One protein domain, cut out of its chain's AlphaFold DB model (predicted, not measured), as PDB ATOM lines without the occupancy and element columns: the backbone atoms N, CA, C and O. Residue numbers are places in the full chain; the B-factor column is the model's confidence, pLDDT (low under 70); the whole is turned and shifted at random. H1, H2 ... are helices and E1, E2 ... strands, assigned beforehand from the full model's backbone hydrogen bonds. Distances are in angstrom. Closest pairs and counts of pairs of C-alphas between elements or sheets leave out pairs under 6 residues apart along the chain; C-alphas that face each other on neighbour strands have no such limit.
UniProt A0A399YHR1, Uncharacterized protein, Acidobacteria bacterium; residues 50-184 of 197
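AT A GLANCE: This is residues 50 to 184 of the 197 residues of an uncharacterized protein of Acidobacteria bacterium (UniProt A0A399YHR1). A single twisted sheet of seven strands curls into an open trough, with one short helix, H1, packed over E6 and E5. The unnamed stretch of residues 50 to 70 passes across the hollow side of the sheet, and a long loop, residues 118 to 130, joins E3 to E4 at one edge. The printed part has 135 residues, with named elements in the order E1 E2 H1 E3 E4 E5 E6 E7; the sheet runs E1 E2 E7 E6 E5 E4 E3, all antiparallel. The class is mostly strand, though under half of the residues are in named elements. The whole is compact, with a radius of gyration of the C-alphas of 14.5 A and spans of 41 by 34 by 31 A.

IN THESE COORDINATES: Start at residues 50 to 70, which hold no named element. Find C-alpha 71 at (41.660, -46.882, 54.755); from there E1 runs 27.9 A to residue 79. E2, residues 84 to 92, returns over 26.9 A. Next come H1, residues 101 to 109, E3, residues 114 to 117, and E4, residues 131 to 137. E5 holds residues 146 to 152, and E6 runs 28.2 A through residues 157 to 166. E7, residues 169 to 177, runs 26.8 A and ends at C-alpha 177, (21.815, -32.730, 41.148).

HOW THE PARTS SIT: Begin at edge strand E1, which forms a hairpin with E2; look at N 75 and O 88, 2.8 A apart. Beside E2 you find E7, with N 87 and O 174 at 2.8 A. E3 E4 E5 E6 E7 form a meander, each strand the antiparallel neighbour of the one before. In it, N 162 and O 173 of E6 and E7 are 2.8 A apart, N 150 and O 159 of E5 and E6 2.8 A, N 149 and O 136 of E5 and E4 2.7 A, and N 117 and O 131 of E3 and E4 2.8 A. The edge strands E1 and E3 are apart. H1 is on the sheet, at a height over the sheet of 7.7 A, over E6 and E5. On the local plane it stands at 33 degrees to E6, only just slantwise to the strands. The closest C-alphas of H1 and E6 are those of Ala 102 and Arg 164, 5.2 A apart. In H1 every O i to N i+4 pair is within hydrogen-bond range.

THE WHOLE: The two C-alphas farthest apart, those of Gly 95 and Gly 180, are 42.3 A apart. The printed part has no cut. The link from E3 to E4 is long, with 13 residues. The mean pLDDT of the printed part is 90.6; look for values under 70 at residue 56 and residues 179 to 181.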
ATOM      1  N   ALA A  50      25.299 -44.572  51.551       83.81
ATOM      2  CA  ALA A  50      26.412 -44.230  50.673       83.81
ATOM      3  C   ALA A  50      26.718 -45.442  49.792       83.81
ATOM      4  O   ALA A  50      26.741 -46.566  50.289       83.81
ATOM      5  N   ASP A  51      26.997 -45.226  48.506       79.31
ATOM      6  CA  ASP A  51      27.220 -46.344  47.577       79.31
ATOM      7  C   ASP A  51      28.566 -47.057  47.829       79.31
ATOM      8  O   ASP A  51      28.821 -48.093  47.223       79.31
ATOM      9  N   GLY A  52      29.397 -46.533  48.743       80.81
ATOM     10  CA  GLY A  52      30.751 -46.993  49.069       80.81
ATOM     11  C   GLY A  52      31.833 -46.024  48.586       80.81
ATOM     12  O   GLY A  52      31.545 -45.223  47.693       80.81
ATOM     13  N   PRO A  53      33.059 -46.060  49.144       78.81
ATOM     14  CA  PRO A  53      34.184 -45.337  48.565       78.81
ATOM     15  C   PRO A  53      34.381 -45.756  47.105       78.81
ATOM     16  O   PRO A  53      34.276 -46.940  46.762       78.81
ATOM     17  N   MET A  54      34.602 -44.790  46.230       75.31
ATOM     18  CA  MET A  54      34.928 -45.003  44.835       75.31
ATOM     19  C   MET A  54      36.440 -45.152  44.712       75.31
ATOM     20  O   MET A  54      37.177 -44.190  44.871       75.31
ATOM     21  N   PHE A  55      36.890 -46.372  44.428       70.19
ATOM     22  CA  PHE A  55      38.300 -46.640  44.171       70.19
ATOM     23  C   PHE A  55      38.621 -46.373  42.702       70.19
ATOM     24  O   PHE A  55      37.836 -46.747  41.829       70.19
ATOM     25  N   VAL A  56      39.806 -45.820  42.444       66.38
ATOM     26  CA  VAL A  56      40.322 -45.528  41.097       66.38
ATOM     27  C   VAL A  56      39.504 -44.419  40.428       66.38
ATOM     28  O   VAL A  56      38.777 -44.643  39.461       66.38
ATOM     29  N   GLN A  57      39.618 -43.206  40.967       77.88
ATOM     30  CA  GLN A  57      39.064 -41.993  40.366       77.88
ATOM     31  C   GLN A  57      40.141 -41.233  39.596       77.88
ATOM     32  O   GLN A  57      41.243 -41.019  40.100       77.88
ATOM     33  N   THR A  58      39.800 -40.789  38.388       90.31
ATOM     34  CA  THR A  58      40.639 -39.880  37.606       90.31
ATOM     35  C   THR A  58      39.952 -38.523  37.523       90.31
ATOM     36  O   THR A  58      38.735 -38.463  37.362       90.31
ATOM     37  N   VAL A  59      40.730 -37.452  37.665       92.25
ATOM     38  CA  VAL A  59      40.286 -36.081  37.398       92.25
ATOM     39  C   VAL A  59      41.281 -35.451  36.438       92.25
ATOM     40  O   VAL A  59      42.428 -35.206  36.816       92.25
ATOM     41  N   CYS A  60      40.863 -35.203  35.195       94.25
ATOM     42  CA  CYS A  60      41.707 -34.565  34.179       94.25
ATOM     43  C   CYS A  60      43.066 -35.276  34.018       94.25
ATOM     44  O   CYS A  60      44.130 -34.655  33.973       94.25
ATOM     45  N   GLY A  61      43.034 -36.608  33.979       92.19
ATOM     46  CA  GLY A  61      44.208 -37.476  33.885       92.19
ATOM     47  C   GLY A  61      44.962 -37.741  35.196       92.19
ATOM     48  O   GLY A  61      45.876 -38.570  35.196       92.19
ATOM     49  N   VAL A  62      44.602 -37.100  36.313       94.56
ATOM     50  CA  VAL A  62      45.221 -37.350  37.626       94.56
ATOM     51  C   VAL A  62      44.510 -38.500  38.327       94.56
ATOM     52  O   VAL A  62      43.329 -38.399  38.636       94.56
ATOM     53  N   GLN A  63      45.240 -39.580  38.609       93.25
ATOM     54  CA  GLN A  63      44.744 -40.710  39.394       93.25
ATOM     55  C   GLN A  63      44.761 -40.366  40.890       93.25
ATOM     56  O   GLN A  63      45.840 -40.200  41.460       93.25
ATOM     57  N   LEU A  64      43.587 -40.306  41.523       93.31
ATOM     58  CA  LEU A  64      43.457 -39.986  42.949       93.31
ATOM     59  C   LEU A  64      43.863 -41.153  43.855       93.31
ATOM     60  O   LEU A  64      44.380 -40.924  44.949       93.31
ATOM     61  N   ASP A  65      43.706 -42.392  43.374       92.31
ATOM     62  CA  ASP A  65      44.116 -43.614  44.072       92.31
ATOM     63  C   ASP A  65      45.282 -44.289  43.340       92.31
ATOM     64  O   ASP A  65      45.113 -45.318  42.675       92.31
ATOM     65  N   PRO A  66      46.506 -43.734  43.413       88.06
ATOM     66  CA  PRO A  66      47.656 -44.279  42.683       88.06
ATOM     67  C   PRO A  66      48.053 -45.682  43.164       88.06
ATOM     68  O   PRO A  66      48.740 -46.425  42.460       88.06
ATOM     69  N   VAL A  67      47.635 -46.043  44.377       90.50
ATOM     70  CA  VAL A  67      47.727 -47.376  44.973       90.50
ATOM     71  C   VAL A  67      46.457 -47.633  45.775       90.50
ATOM     72  O   VAL A  67      45.713 -46.706  46.070       90.50
ATOM     73  N   GLN A  68      46.228 -48.878  46.192       90.31
ATOM     74  CA  GLN A  68      45.126 -49.172  47.101       90.31
ATOM     75  C   GLN A  68      45.275 -48.366  48.415       90.31
ATOM     76  O   GLN A  68      46.339 -48.445  49.046       90.31
ATOM     77  N   PRO A  69      44.234 -47.632  48.849       93.62
ATOM     78  CA  PRO A  69      44.200 -46.975  50.152       93.62
ATOM     79  C   PRO A  69      44.409 -47.974  51.298       93.62
ATOM     80  O   PRO A  69      44.019 -49.142  51.211       93.62
ATOM     81  N   ARG A  70      45.020 -47.514  52.396       95.38
ATOM     82  CA  ARG A  70      45.054 -48.268  53.663       95.38
ATOM     83  C   ARG A  70      43.721 -48.188  54.402       95.38
ATOM     84  O   ARG A  70      43.427 -49.074  55.195       95.38
ATOM     85  N   ASP A  71      42.977 -47.110  54.179       96.25
ATOM     86  CA  ASP A  71      41.660 -46.882  54.755       96.25
ATOM     87  C   ASP A  71      40.876 -45.886  53.893       96.25
ATOM     88  O   ASP A  71      41.472 -45.005  53.270       96.25
ATOM     89  N   ALA A  72      39.554 -46.028  53.858       96.31
ATOM     90  CA  ALA A  72      38.671 -45.128  53.128       96.31
ATOM     91  C   ALA A  72      37.273 -45.101  53.754       96.31
ATOM     92  O   ALA A  72      36.778 -46.119  54.244       96.31
ATOM     93  N   ALA A  73      36.620 -43.945  53.697       95.94
ATOM     94  CA  ALA A  73      35.262 -43.762  54.190       95.94
ATOM     95  C   ALA A  73      34.476 -42.813  53.279       95.94
ATOM     96  O   ALA A  73      35.036 -41.897  52.683       95.94
ATOM     97  N   HIS A  74      33.167 -43.028  53.177       95.44
ATOM     98  CA  HIS A  74      32.256 -42.241  52.353       95.44
ATOM     99  C   HIS A  74      30.924 -42.053  53.078       95.44
ATOM    100  O   HIS A  74      30.289 -43.008  53.523       95.44
ATOM    101  N   ARG A  75      30.462 -40.808  53.153       95.00
ATOM    102  CA  ARG A  75      29.147 -40.443  53.670       95.00
ATOM    103  C   ARG A  75      28.361 -39.605  52.671       95.00
ATOM    104  O   ARG A  75      28.937 -38.785  51.959       95.00
ATOM    105  N   ARG A  76      27.039 -39.799  52.645       94.25
ATOM    106  CA  ARG A  76      26.124 -39.129  51.717       94.25
ATOM    107  C   ARG A  76      24.919 -38.534  52.443       94.25
ATOM    108  O   ARG A  76      24.302 -39.184  53.285       94.25
ATOM    109  N   TRP A  77      24.548 -37.320  52.051       94.69
ATOM    110  CA  TRP A  77      23.277 -36.685  52.385       94.69
ATOM    111  C   TRP A  77      22.478 -36.498  51.105       94.69
ATOM    112  O   TRP A  77      23.046 -36.218  50.050       94.69
ATOM    113  N   GLY A  78      21.165 -36.664  51.189       93.00
ATOM    114  CA  GLY A  78      20.273 -36.554  50.047       93.00
ATOM    115  C   GLY A  78      19.065 -35.687  50.349       93.00
ATOM    116  O   GLY A  78      18.410 -35.851  51.380       93.00
ATOM    117  N   LEU A  79      18.734 -34.828  49.392       91.44
ATOM    118  CA  LEU A  79      17.410 -34.255  49.220       91.44
ATOM    119  C   LEU A  79      16.670 -35.131  48.201       91.44
ATOM    120  O   LEU A  79      16.682 -34.891  46.995       91.44
ATOM    121  N   VAL A  80      16.107 -36.235  48.702       84.38
ATOM    122  CA  VAL A  80      15.661 -37.383  47.888       84.38
ATOM    123  C   VAL A  80      14.589 -37.001  46.866       84.38
ATOM    124  O   VAL A  80      14.629 -37.483  45.737       84.38
ATOM    125  N   GLU A  81      13.655 -36.120  47.233       84.25
ATOM    126  CA  GLU A  81      12.580 -35.671  46.334       84.25
ATOM    127  C   GLU A  81      13.103 -34.844  45.149       84.25
ATOM    128  O   GLU A  81      12.492 -34.838  44.082       84.25
ATOM    129  N   GLU A  82      14.259 -34.198  45.316       84.62
ATOM    130  CA  GLU A  82      14.919 -33.373  44.301       84.62
ATOM    131  C   GLU A  82      16.084 -34.102  43.621       84.62
ATOM    132  O   GLU A  82      16.810 -33.510  42.826       84.62
ATOM    133  N   PHE A  83      16.292 -35.384  43.945       86.00
ATOM    134  CA  PHE A  83      17.399 -36.203  43.449       86.00
ATOM    135  C   PHE A  83      18.759 -35.481  43.492       86.00
ATOM    136  O   PHE A  83      19.567 -35.582  42.559       86.00
ATOM    137  N   THR A  84      18.981 -34.749  44.584       89.38
ATOM    138  CA  THR A  84      20.175 -33.944  44.837       89.38
ATOM    139  C   THR A  84      20.908 -34.505  46.042       89.38
ATOM    140  O   THR A  84      20.286 -34.900  47.030       89.38
ATOM    141  N   TYR A  85      22.233 -34.570  45.957       91.56
ATOM    142  CA  TYR A  85      23.065 -35.211  46.962       91.56
ATOM    143  C   TYR A  85      24.327 -34.403  47.237       91.56
ATOM    144  O   TYR A  85      24.886 -33.768  46.342       91.56
ATOM    145  N   LEU A  86      24.796 -34.502  48.477       94.38
ATOM    146  CA  LEU A  86      26.127 -34.109  48.902       94.38
ATOM    147  C   LEU A  86      26.851 -35.374  49.358       94.38
ATOM    148  O   LEU A  86      26.306 -36.146  50.147       94.38
ATOM    149  N   THR A  87      28.071 -35.582  48.890       94.94
ATOM    150  CA  THR A  87      28.938 -36.674  49.330       94.94
ATOM    151  C   THR A  87      30.205 -36.115  49.957       94.94
ATOM    152  O   THR A  87      30.706 -35.074  49.541       94.94
ATOM    153  N   SER A  88      30.712 -36.815  50.966       95.94
ATOM    154  CA  SER A  88      32.019 -36.605  51.581       95.94
ATOM    155  C   SER A  88      32.769 -37.918  51.537       95.94
ATOM    156  O   SER A  88      32.252 -38.925  52.013       95.94
ATOM    157  N   GLU A  89      33.985 -37.902  51.027       95.75
ATOM    158  CA  GLU A  89      34.788 -39.094  50.819       95.75
ATOM    159  C   GLU A  89      36.240 -38.830  51.204       95.75
ATOM    160  O   GLU A  89      36.806 -37.798  50.854       95.75
ATOM    161  N   VAL A  90      36.832 -39.748  51.959       96.44
ATOM    162  CA  VAL A  90      38.210 -39.644  52.441       96.44
ATOM    163  C   VAL A  90      38.927 -40.936  52.118       96.44
ATOM    164  O   VAL A  90      38.431 -42.011  52.458       96.44
ATOM    165  N   HIS A  91      40.107 -40.826  51.519       96.62
ATOM    166  CA  HIS A  91      41.004 -41.952  51.277       96.62
ATOM    167  C   HIS A  91      42.362 -41.652  51.876       96.62
ATOM    168  O   HIS A  91      42.935 -40.585  51.659       96.62
ATOM    169  N   LEU A  92      42.887 -42.614  52.627       96.69
ATOM    170  CA  LEU A  92      44.186 -42.531  53.274       96.69
ATOM    171  C   LEU A  92      45.075 -43.651  52.767       96.69
ATOM    172  O   LEU A  92      44.651 -44.796  52.619       96.69
ATOM    173  N   PHE A  93      46.352 -43.352  52.583       95.56
ATOM    174  CA  PHE A  93      47.323 -44.274  52.016       95.56
ATOM    175  C   PHE A  93      48.421 -44.606  53.018       95.56
ATOM    176  O   PHE A  93      48.629 -43.933  54.032       95.56
ATOM    177  N   ALA A  94      49.147 -45.684  52.733       92.88
ATOM    178  CA  ALA A  94      50.380 -45.981  53.436       92.88
ATOM    179  C   ALA A  94      51.523 -45.104  52.896       92.88
ATOM    180  O   ALA A  94      51.744 -45.006  51.687       92.88
ATOM    181  N   GLY A  95      52.304 -44.511  53.801       90.56
ATOM    182  CA  GLY A  95      53.441 -43.674  53.423       90.56
ATOM    183  C   GLY A  95      53.001 -42.370  52.758       90.56
ATOM    184  O   GLY A  95      52.169 -41.662  53.306       90.56
ATOM    185  N   ARG A  96      53.596 -42.053  51.602       91.50
ATOM    186  CA  ARG A  96      53.460 -40.747  50.927       91.50
ATOM    187  C   ARG A  96      52.639 -40.805  49.636       91.50
ATOM    188  O   ARG A  96      52.703 -39.884  48.836       91.50
ATOM    189  N   ALA A  97      51.947 -41.918  49.381       91.88
ATOM    190  CA  ALA A  97      51.326 -42.166  48.079       91.88
ATOM    191  C   ALA A  97      50.166 -41.205  47.762       91.88
ATOM    192  O   ALA A  97      49.959 -40.907  46.595       91.88
ATOM    193  N   GLY A  98      49.459 -40.713  48.783       89.50
ATOM    194  CA  GLY A  98      48.404 -39.708  48.627       89.50
ATOM    195  C   GLY A  98      48.831 -38.275  48.950       89.50
ATOM    196  O   GLY A  98      47.968 -37.414  49.031       89.50
ATOM    197  N   GLU A  99      50.122 -38.005  49.192       92.81
ATOM    198  CA  GLU A  99      50.585 -36.633  49.456       92.81
ATOM    199  C   GLU A  99      50.534 -35.795  48.165       92.81
ATOM    200  O   GLU A  99      51.082 -36.207  47.141       92.81
ATOM    201  N   GLY A 100      49.931 -34.603  48.232       94.31
ATOM    202  CA  GLY A 100      49.921 -33.635  47.131       94.31
ATOM    203  C   GLY A 100      48.999 -34.018  45.974       94.31
ATOM    204  O   GLY A 100      49.241 -33.607  44.840       94.31
ATOM    205  N   ILE A 101      47.980 -34.848  46.214       95.06
ATOM    206  CA  ILE A 101      46.996 -35.196  45.181       95.06
ATOM    207  C   ILE A 101      46.148 -33.969  44.842       95.06
ATOM    208  O   ILE A 101      45.927 -33.702  43.663       95.06
ATOM    209  N   ALA A 102      45.739 -33.177  45.838       95.06
ATOM    210  CA  ALA A 102      44.970 -31.964  45.580       95.06
ATOM    211  C   ALA A 102      45.771 -30.927  44.773       95.06
ATOM    212  O   ALA A 102      45.219 -30.312  43.865       95.06
ATOM    213  N   GLU A 103      47.072 -30.777  45.046       95.56
ATOM    214  CA  GLU A 103      47.968 -29.913  44.260       95.56
ATOM    215  C   GLU A 103      48.090 -30.400  42.806       95.56
ATOM    216  O   GLU A 103      47.919 -29.615  41.878       95.56
ATOM    217  N   GLN A 104      48.283 -31.706  42.590       96.12
ATOM    218  CA  GLN A 104      48.326 -32.284  41.239       96.12
ATOM    219  C   GLN A 104      47.019 -32.071  40.468       96.12
ATOM    220  O   GLN A 104      47.051 -31.783  39.271       96.12
ATOM    221  N   VAL A 105      45.871 -32.203  41.140       96.25
ATOM    222  CA  VAL A 105      44.560 -31.925  40.540       96.25
ATOM    223  C   VAL A 105      44.421 -30.440  40.212       96.25
ATOM    224  O   VAL A 105      43.973 -30.118  39.117       96.25
ATOM    225  N   ALA A 106      44.836 -29.535  41.104       96.31
ATOM    226  CA  ALA A 106      44.816 -28.098  40.831       96.31
ATOM    227  C   ALA A 106      45.616 -27.749  39.566       96.31
ATOM    228  O   ALA A 106      45.081 -27.086  38.679       96.31
ATOM    229  N   ASP A 107      46.841 -28.267  39.449       96.81
ATOM    230  CA  ASP A 107      47.699 -28.067  38.276       96.81
ATOM    231  C   ASP A 107      47.064 -28.639  36.995       96.81
ATOM    232  O   ASP A 107      47.117 -28.019  35.931       96.81
ATOM    233  N   ALA A 108      46.447 -29.824  37.075       96.00
ATOM    234  CA  ALA A 108      45.791 -30.451  35.929       96.00
ATOM    235  C   ALA A 108      44.551 -29.671  35.462       96.00
ATOM    236  O   ALA A 108      44.316 -29.550  34.257       96.00
ATOM    237  N   LEU A 109      43.784 -29.105  36.399       95.75
ATOM    238  CA  LEU A 109      42.590 -28.311  36.107       95.75
ATOM    239  C   LEU A 109      42.907 -27.019  35.337       95.75
ATOM    240  O   LEU A 109      42.069 -26.581  34.553       95.75
ATOM    241  N   GLU A 110      44.102 -26.431  35.480       94.88
ATOM    242  CA  GLU A 110      44.485 -25.219  34.731       94.88
ATOM    243  C   GLU A 110      44.496 -25.423  33.205       94.88
ATOM    244  O   GLU A 110      44.312 -24.468  32.446       94.88
ATOM    245  N   GLY A 111      44.730 -26.657  32.749       92.31
ATOM    246  CA  GLY A 111      44.806 -27.021  31.331       92.31
ATOM    247  C   GLY A 111      43.679 -27.931  30.846       92.31
ATOM    248  O   GLY A 111      43.750 -28.417  29.715       92.31
ATOM    249  N   CYS A 112      42.679 -28.201  31.686       95.50
ATOM    250  CA  CYS A 112      41.626 -29.170  31.415       95.50
ATOM    251  C   CYS A 112      40.290 -28.473  31.148       95.50
ATOM    252  O   CYS A 112      39.585 -28.082  32.073       95.50
ATOM    253  N   ASP A 113      39.919 -28.373  29.873       94.69
ATOM    254  CA  ASP A 113      38.598 -27.866  29.475       94.69
ATOM    255  C   ASP A 113      37.507 -28.954  29.558       94.69
ATOM    256  O   ASP A 113      36.311 -28.656  29.533       94.69
ATOM    257  N   GLY A 114      37.904 -30.227  29.648       94.38
ATOM    258  CA  GLY A 114      36.990 -31.359  29.688       94.38
ATOM    259  C   GLY A 114      37.611 -32.688  29.264       94.38
ATOM    260  O   GLY A 114      38.757 -32.754  28.814       94.38
ATOM    261  N   PHE A 115      36.825 -33.751  29.390       95.00
ATOM    262  CA  PHE A 115      37.189 -35.121  29.036       95.00
ATOM    263  C   PHE A 115      35.968 -35.906  28.538       95.00
ATOM    264  O   PHE A 115      34.823 -35.515  28.761       95.00
ATOM    265  N   GLY A 116      36.211 -37.019  27.849       94.12
ATOM    266  CA  GLY A 116      35.164 -37.967  27.484       94.12
ATOM    267  C   GLY A 116      34.961 -38.998  28.593       94.12
ATOM    268  O   GLY A 116      35.879 -39.278  29.360       94.12
ATOM    269  N   VAL A 117      33.778 -39.600  28.661       91.19
ATOM    270  CA  VAL A 117      33.479 -40.730  29.549       91.19
ATOM    271  C   VAL A 117      32.900 -41.870  28.720       91.19
ATOM    272  O   VAL A 117      31.941 -41.654  27.977       91.19
ATOM    273  N   ASP A 118      33.492 -43.059  28.810       90.31
ATOM    274  CA  ASP A 118      33.018 -44.255  28.100       90.31
ATOM    275  C   ASP A 118      31.828 -44.950  28.799       90.31
ATOM    276  O   ASP A 118      31.358 -44.515  29.855       90.31
ATOM    277  N   GLU A 119      31.310 -46.024  28.196       86.06
ATOM    278  CA  GLU A 119      30.154 -46.780  28.699       86.06
ATOM    279  C   GLU A 119      30.333 -47.336  30.121       86.06
ATOM    280  O   GLU A 119      29.344 -47.488  30.849       86.06
ATOM    281  N   ASP A 120      31.579 -47.583  30.527       83.00
ATOM    282  CA  ASP A 120      31.944 -48.094  31.847       83.00
ATOM    283  C   ASP A 120      32.127 -46.965  32.879       83.00
ATOM    284  O   ASP A 120      32.309 -47.226  34.070       83.00
ATOM    285  N   GLY A 121      32.030 -45.702  32.454       82.50
ATOM    286  CA  GLY A 121      32.231 -44.540  33.314       82.50
ATOM    287  C   GLY A 121      33.699 -44.136  33.465       82.50
ATOM    288  O   GLY A 121      34.022 -43.387  34.386       82.50
ATOM    289  N   THR A 122      34.583 -44.620  32.592       86.25
ATOM    290  CA  THR A 122      36.017 -44.321  32.630       86.25
ATOM    291  C   THR A 122      36.315 -43.030  31.879       86.25
ATOM    292  O   THR A 122      35.815 -42.807  30.777       86.25
ATOM    293  N   GLU A 123      37.174 -42.190  32.460       89.31
ATOM    294  CA  GLU A 123      37.705 -41.010  31.778       89.31
ATOM    295  C   GLU A 123      38.546 -41.418  30.555       89.31
ATOM    296  O   GLU A 123      39.503 -42.190  30.650       89.31
ATOM    297  N   VAL A 124      38.204 -40.854  29.399       90.69
ATOM    298  CA  VAL A 124      38.921 -40.984  28.129       90.69
ATOM    299  C   VAL A 124      39.172 -39.600  27.526       90.69
ATOM    300  O   VAL A 124      38.629 -38.589  27.967       90.69
ATOM    301  N   ALA A 125      40.006 -39.525  26.487       90.12
ATOM    302  CA  ALA A 125      40.251 -38.259  25.798       90.12
ATOM    303  C   ALA A 125      38.938 -37.648  25.267       90.12
ATOM    304  O   ALA A 125      38.097 -38.371  24.726       90.12
ATOM    305  N   SER A 126      38.787 -36.323  25.371       90.19
ATOM    306  CA  SER A 126      37.616 -35.618  24.828       90.19
ATOM    307  C   SER A 126      37.380 -35.963  23.350       90.19
ATOM    308  O   SER A 126      38.320 -36.123  22.561       90.19
ATOM    309  N   GLY A 127      36.110 -36.145  22.993       90.62
ATOM    310  CA  GLY A 127      35.649 -36.616  21.690       90.62
ATOM    311  C   GLY A 127      35.765 -38.128  21.478       90.62
ATOM    312  O   GLY A 127      35.439 -38.602  20.388       90.62
ATOM    313  N   SER A 128      36.256 -38.882  22.468       92.06
ATOM    314  CA  SER A 128      36.406 -40.346  22.396       92.06
ATOM    315  C   SER A 128      35.431 -41.111  23.296       92.06
ATOM    316  O   SER A 128      35.411 -42.337  23.218       92.06
ATOM    317  N   GLY A 129      34.672 -40.417  24.150       91.75
ATOM    318  CA  GLY A 129      33.703 -41.024  25.066       91.75
ATOM    319  C   GLY A 129      32.291 -41.114  24.486       91.75
ATOM    320  O   GLY A 129      31.994 -40.567  23.424       91.75
ATOM    321  N   ASP A 130      31.408 -41.790  25.218       91.81
ATOM    322  CA  ASP A 130      29.962 -41.802  24.968       91.81
ATOM    323  C   ASP A 130      29.284 -40.522  25.478       91.81
ATOM    324  O   ASP A 130      28.261 -40.088  24.942       91.81
ATOM    325  N   TYR A 131      29.879 -39.904  26.500       91.69
ATOM    326  CA  TYR A 131      29.491 -38.605  27.035       91.69
ATOM    327  C   TYR A 131      30.696 -37.668  27.065       91.69
ATOM    328  O   TYR A 131      31.820 -38.109  27.297       91.69
ATOM    329  N   GLU A 132      30.452 -36.372  26.897       94.44
ATOM    330  CA  GLU A 132      31.465 -35.336  27.102       94.44
ATOM    331  C   GLU A 132      31.222 -34.645  28.440       94.44
ATOM    332  O   GLU A 132      30.080 -34.353  28.802       94.44
ATOM    333  N   VAL A 133      32.295 -34.390  29.176       93.75
ATOM    334  CA  VAL A 133      32.283 -33.657  30.437       93.75
ATOM    335  C   VAL A 133      33.092 -32.389  30.255       93.75
ATOM    336  O   VAL A 133      34.290 -32.448  30.004       93.75
ATOM    337  N   THR A 134      32.439 -31.246  30.423       94.75
ATOM    338  CA  THR A 134      33.102 -29.940  30.461       94.75
ATOM    339  C   THR A 134      33.497 -29.623  31.895       94.75
ATOM    340  O   THR A 134      32.690 -29.805  32.813       94.75
ATOM    341  N   VAL A 135      34.719 -29.133  32.081       95.75
ATOM    342  CA  VAL A 135      35.284 -28.798  33.391       95.75
ATOM    343  C   VAL A 135      35.466 -27.289  33.499       95.75
ATOM    344  O   VAL A 135      35.997 -26.646  32.599       95.75
ATOM    345  N   THR A 136      34.999 -26.701  34.601       95.06
ATOM    346  CA  THR A 136      35.192 -25.273  34.889       95.06
ATOM    347  C   THR A 136      35.666 -25.058  36.325       95.06
ATOM    348  O   THR A 136      35.130 -25.689  37.236       95.06
ATOM    349  N   PRO A 137      36.642 -24.167  36.580       94.81
ATOM    350  CA  PRO A 137      37.056 -23.851  37.945       94.81
ATOM    351  C   PRO A 137      35.891 -23.333  38.795       94.81
ATOM    352  O   PRO A 137      35.078 -22.533  38.326       94.81
ATOM    353  N   LEU A 138      35.823 -23.763  40.055       94.88
ATOM    354  CA  LEU A 138      34.846 -23.281  41.029       94.88
ATOM    355  C   LEU A 138      35.535 -22.364  42.041       94.88
ATOM    356  O   LEU A 138      36.417 -22.784  42.787       94.88
ATOM    357  N   GLU A 139      35.099 -21.111  42.087       91.31
ATOM    358  CA  GLU A 139      35.647 -20.101  42.990       91.31
ATOM    359  C   GLU A 139      34.912 -20.052  44.342       91.31
ATOM    360  O   GLU A 139      33.816 -20.580  44.516       91.31
ATOM    361  N   GLY A 140      35.504 -19.359  45.320       90.25
ATOM    362  CA  GLY A 140      34.850 -19.046  46.596       90.25
ATOM    363  C   GLY A 140      34.963 -20.124  47.677       90.25
ATOM    364  O   GLY A 140      34.507 -19.897  48.805       90.25
ATOM    365  N   LEU A 141      35.609 -21.254  47.387       93.88
ATOM    366  CA  LEU A 141      35.972 -22.237  48.403       93.88
ATOM    367  C   LEU A 141      37.028 -21.664  49.371       93.88
ATOM    368  O   LEU A 141      37.849 -20.833  48.976       93.88
ATOM    369  N   PRO A 142      36.996 -22.047  50.660       93.44
ATOM    370  CA  PRO A 142      38.057 -21.696  51.595       93.44
ATOM    371  C   PRO A 142      39.339 -22.472  51.266       93.44
ATOM    372  O   PRO A 142      39.276 -23.642  50.899       93.44
ATOM    373  N   GLU A 143      40.510 -21.869  51.474       92.56
ATOM    374  CA  GLU A 143      41.762 -22.637  51.472       92.56
ATOM    375  C   GLU A 143      41.706 -23.747  52.548       92.56
ATOM    376  O   GLU A 143      41.146 -23.514  53.627       92.56
ATOM    377  N   PRO A 144      42.275 -24.943  52.296       94.62
ATOM    378  CA  PRO A 144      43.092 -25.336  51.138       94.62
ATOM    379  C   PRO A 144      42.309 -26.058  50.019       94.62
ATOM    380  O   PRO A 144      42.888 -26.860  49.293       94.62
ATOM    381  N   TRP A 145      40.997 -25.850  49.899       96.81
ATOM    382  CA  TRP A 145      40.182 -26.587  48.933       96.81
ATOM    383  C   TRP A 145      40.395 -26.115  47.490       96.81
ATOM    384  O   TRP A 145      40.340 -24.923  47.193       96.81
ATOM    385  N   VAL A 146      40.546 -27.084  46.592       97.00
ATOM    386  CA  VAL A 146      40.572 -26.932  45.135       97.00
ATOM    387  C   VAL A 146      39.183 -27.254  44.601       97.00
ATOM    388  O   VAL A 146      38.631 -28.297  44.943       97.00
ATOM    389  N   GLY A 147      38.605 -26.368  43.787       96.88
ATOM    390  CA  GLY A 147      37.219 -26.476  43.333       96.88
ATOM    391  C   GLY A 147      37.059 -26.519  41.826       96.88
ATOM    392  O   GLY A 147      37.686 -25.738  41.113       96.88
ATOM    393  N   TRP A 148      36.140 -27.353  41.348       97.19
ATOM    394  CA  TRP A 148      35.714 -27.357  39.950       97.19
ATOM    395  C   TRP A 148      34.263 -27.811  39.797       97.19
ATOM    396  O   TRP A 148      33.651 -28.360  40.712       97.19
ATOM    397  N   THR A 149      33.696 -27.549  38.629       95.38
ATOM    398  CA  THR A 149      32.385 -28.023  38.203       95.38
ATOM    399  C   THR A 149      32.555 -28.912  36.984       95.38
ATOM    400  O   THR A 149      33.204 -28.525  36.019       95.38
ATOM    401  N   GLU A 150      31.935 -30.083  37.020       94.38
ATOM    402  CA  GLU A 150      31.799 -31.003  35.896       94.38
ATOM    403  C   GLU A 150      30.382 -30.899  35.338       94.38
ATOM    404  O   GLU A 150      29.401 -30.989  36.080       94.38
ATOM    405  N   THR A 151      30.262 -30.722  34.025       91.81
ATOM    406  CA  THR A 151      28.978 -30.745  33.317       91.81
ATOM    407  C   THR A 151      29.001 -31.831  32.258       91.81
ATOM    408  O   THR A 151      29.707 -31.697  31.264       91.81
ATOM    409  N   THR A 152      28.208 -32.888  32.442       90.56
ATOM    410  CA  THR A 152      28.046 -33.945  31.437       90.56
ATOM    411  C   THR A 152      27.061 -33.496  30.358       90.56
ATOM    412  O   THR A 152      25.847 -33.395  30.591       90.56
ATOM    413  N   GLU A 153      27.575 -33.227  29.162       86.44
ATOM    414  CA  GLU A 153      26.802 -32.772  28.012       86.44
ATOM    415  C   GLU A 153      25.767 -33.819  27.575       86.44
ATOM    416  O   GLU A 153      25.979 -35.029  27.648       86.44
ATOM    417  N   GLY A 154      24.587 -33.357  27.151       80.88
ATOM    418  CA  GLY A 154      23.478 -34.219  26.721       80.88
ATOM    419  C   GLY A 154      22.738 -34.950  27.852       80.88
ATOM    420  O   GLY A 154      21.532 -35.162  27.734       80.88
ATOM    421  N   ALA A 155      23.412 -35.265  28.962       80.31
ATOM    422  CA  ALA A 155      22.807 -35.851  30.161       80.31
ATOM    423  C   ALA A 155      22.265 -34.793  31.139       80.31
ATOM    424  O   ALA A 155      21.397 -35.099  31.959       80.31
ATOM    425  N   GLY A 156      22.757 -33.550  31.053       76.19
ATOM    426  CA  GLY A 156      22.331 -32.451  31.926       76.19
ATOM    427  C   GLY A 156      22.698 -32.672  33.395       76.19
ATOM    428  O   GLY A 156      22.013 -32.163  34.280       76.19
ATOM    429  N   LEU A 157      23.740 -33.469  33.646       85.94
ATOM    430  CA  LEU A 157      24.278 -33.711  34.978       85.94
ATOM    431  C   LEU A 157      25.327 -32.648  35.276       85.94
ATOM    432  O   LEU A 157      26.235 -32.435  34.474       85.94
ATOM    433  N   VAL A 158      25.188 -31.999  36.427       90.12
ATOM    434  CA  VAL A 158      26.157 -31.027  36.928       90.12
ATOM    435  C   VAL A 158      26.588 -31.461  38.315       90.12
ATOM    436  O   VAL A 158      25.751 -31.751  39.179       90.12
ATOM    437  N   ARG A 159      27.900 -31.507  38.509       92.44
ATOM    438  CA  ARG A 159      28.540 -31.836  39.774       92.44
ATOM    439  C   ARG A 159      29.514 -30.724  40.135       92.44
ATOM    440  O   ARG A 159      30.347 -30.342  39.324       92.44
ATOM    441  N   HIS A 160      29.409 -30.220  41.353       95.56
ATOM    442  CA  HIS A 160      30.380 -29.318  41.951       95.56
ATOM    443  C   HIS A 160      31.267 -30.134  42.877       95.56
ATOM    444  O   HIS A 160      30.759 -30.867  43.724       95.56
ATOM    445  N   ASN A 161      32.573 -29.990  42.728       97.00
ATOM    446  CA  ASN A 161      33.574 -30.761  43.442       97.00
ATOM    447  C   ASN A 161      34.499 -29.835  44.221       97.00
ATOM    448  O   ASN A 161      34.825 -28.733  43.777       97.00
ATOM    449  N   ALA A 162      34.920 -30.311  45.385       97.38
ATOM    450  CA  ALA A 162      35.977 -29.732  46.180       97.38
ATOM    451  C   ALA A 162      36.908 -30.860  46.635       97.38
ATOM    452  O   ALA A 162      36.438 -31.885  47.127       97.38
ATOM    453  N   LEU A 163      38.214 -30.660  46.503       97.44
ATOM    454  CA  LEU A 163      39.241 -31.599  46.944       97.44
ATOM    455  C   LEU A 163      40.276 -30.870  47.798       97.44
ATOM    456  O   LEU A 163      40.668 -29.748  47.482       97.44
ATOM    457  N   ARG A 164      40.741 -31.503  48.869       96.75
ATOM    458  CA  ARG A 164      41.908 -31.045  49.627       96.75
ATOM    459  C   ARG A 164      42.779 -32.216  50.040       96.75
ATOM    460  O   ARG A 164      42.291 -33.336  50.191       96.75
ATOM    461  N   ASP A 165      44.042 -31.927  50.307       96.31
ATOM    462  CA  ASP A 165      44.904 -32.875  50.998       96.31
ATOM    463  C   ASP A 165      44.525 -32.954  52.485       96.31
ATOM    464  O   ASP A 165      44.124 -31.969  53.120       96.31
ATOM    465  N   VAL A 166      44.692 -34.147  53.046       95.56
ATOM    466  CA  VAL A 166      44.644 -34.428  54.482       95.56
ATOM    467  C   VAL A 166      45.873 -35.242  54.884       95.56
ATOM    468  O   VAL A 166      46.631 -35.718  54.036       95.56
ATOM    469  N   ASP A 167      46.102 -35.420  56.186       93.88
ATOM    470  CA  ASP A 167      47.265 -36.166  56.670       93.88
ATOM    471  C   ASP A 167      47.246 -37.622  56.166       93.88
ATOM    472  O   ASP A 167      46.517 -38.483  56.664       93.88
ATOM    473  N   GLY A 168      48.102 -37.902  55.180       93.00
ATOM    474  CA  GLY A 168      48.257 -39.223  54.574       93.00
ATOM    475  C   GLY A 168      47.288 -39.536  53.431       93.00
ATOM    476  O   GLY A 168      47.203 -40.704  53.051       93.00
ATOM    477  N   GLY A 169      46.580 -38.549  52.873       96.00
ATOM    478  CA  GLY A 169      45.691 -38.767  51.734       96.00
ATOM    479  C   GLY A 169      44.904 -37.531  51.318       96.00
ATOM    480  O   GLY A 169      45.411 -36.416  51.401       96.00
ATOM    481  N   TRP A 170      43.664 -37.729  50.881       96.62
ATOM    482  CA  TRP A 170      42.814 -36.654  50.369       96.62
ATOM    483  C   TRP A 170      41.376 -36.750  50.886       96.62
ATOM    484  O   TRP A 170      40.908 -37.805  51.320       96.62
ATOM    485  N   HIS A 171      40.678 -35.615  50.836       96.56
ATOM    486  CA  HIS A 171      39.265 -35.466  51.175       96.56
ATOM    487  C   HIS A 171      38.533 -34.794  50.016       96.56
ATOM    488  O   HIS A 171      38.837 -33.654  49.664       96.56
ATOM    489  N   TRP A 172      37.573 -35.508  49.431       96.25
ATOM    490  CA  TRP A 172      36.685 -35.044  48.368       96.25
ATOM    491  C   TRP A 172      35.303 -34.733  48.951       96.25
ATOM    492  O   TRP A 172      34.709 -35.555  49.649       96.25
ATOM    493  N   VAL A 173      34.740 -33.572  48.610       96.06
ATOM    494  CA  VAL A 173      33.314 -33.265  48.796       96.06
ATOM    495  C   VAL A 173      32.668 -32.926  47.452       96.06
ATOM    496  O   VAL A 173      33.205 -32.138  46.682       96.06
ATOM    497  N   SER A 174      31.530 -33.547  47.140       95.12
ATOM    498  CA  SER A 174      30.823 -33.347  45.869       95.12
ATOM    499  C   SER A 174      29.348 -33.056  46.103       95.12
ATOM    500  O   SER A 174      28.659 -33.840  46.748       95.12
ATOM    501  N   ALA A 175      28.838 -31.987  45.499       93.94
ATOM    502  CA  ALA A 175      27.410 -31.723  45.381       93.94
ATOM    503  C   ALA A 175      26.954 -32.024  43.951       93.94
ATOM    504  O   ALA A 175      27.508 -31.476  43.000       93.94
ATOM    505  N   TYR A 176      25.942 -32.872  43.772       89.06
ATOM    506  CA  TYR A 176      25.378 -33.136  42.448       89.06
ATOM    507  C   TYR A 176      23.853 -33.164  42.478       89.06
ATOM    508  O   TYR A 176      23.243 -33.658  43.425       89.06
ATOM    509  N   GLY A 177      23.249 -32.652  41.409       82.12
ATOM    510  CA  GLY A 177      21.815 -32.730  41.148       82.12
ATOM    511  C   GLY A 177      21.558 -33.537  39.881       82.12
ATOM    512  O   GLY A 177      22.352 -33.504  38.937       82.12
ATOM    513  N   SER A 178      20.455 -34.280  39.850       70.25
ATOM    514  CA  SER A 178      19.974 -34.930  38.628       70.25
ATOM    515  C   SER A 178      18.628 -34.339  38.201       70.25
ATOM    516  O   SER A 178      17.940 -33.716  39.000       70.25
ATOM    517  N   LEU A 179      18.248 -34.517  36.927       64.50
ATOM    518  CA  LEU A 179      16.964 -34.064  36.356       64.50
ATOM    519  C   LEU A 179      16.809 -32.540  36.162       64.50
ATOM    520  O   LEU A 179      15.738 -31.978  36.379       64.50
ATOM    521  N   GLY A 180      17.845 -31.870  35.648       56.94
ATOM    522  CA  GLY A 180      17.724 -30.516  35.084       56.94
ATOM    523  C   GLY A 180      17.705 -29.363  36.092       56.94
ATOM    524  O   GLY A 180      17.626 -28.209  35.672       56.94
ATOM    525  N   ALA A 181      17.824 -29.654  37.388       66.50
ATOM    526  CA  ALA A 181      18.160 -28.684  38.422       66.50
ATOM    527  C   ALA A 181      19.580 -28.998  38.932       66.50
ATOM    528  O   ALA A 181      19.743 -29.929  39.721       66.50
ATOM    529  N   PRO A 182      20.627 -28.314  38.435       73.38
ATOM    530  CA  PRO A 182      21.968 -28.476  38.987       73.38
ATOM    531  C   PRO A 182      21.959 -28.109  40.476       73.38
ATOM    532  O   PRO A 182      21.213 -27.214  40.882       73.38
ATOM    533  N   ALA A 183      22.774 -28.798  41.280       78.44
ATOM    534  CA  ALA A 183      22.950 -28.416  42.678       78.44
ATOM    535  C   ALA A 183      23.443 -26.961  42.751       78.44
ATOM    536  O   ALA A 183      24.212 -26.527  41.901       78.44
ATOM    537  N   ASP A 184      22.999 -26.198  43.747       86.88
ATOM    538  CA  ASP A 184      23.522 -24.848  43.957       86.88
ATOM    539  C   ASP A 184      25.003 -24.942  44.384       86.88
ATOM    540  O   ASP A 184      25.290 -25.638  45.365       86.88
TER     541      ASP A 184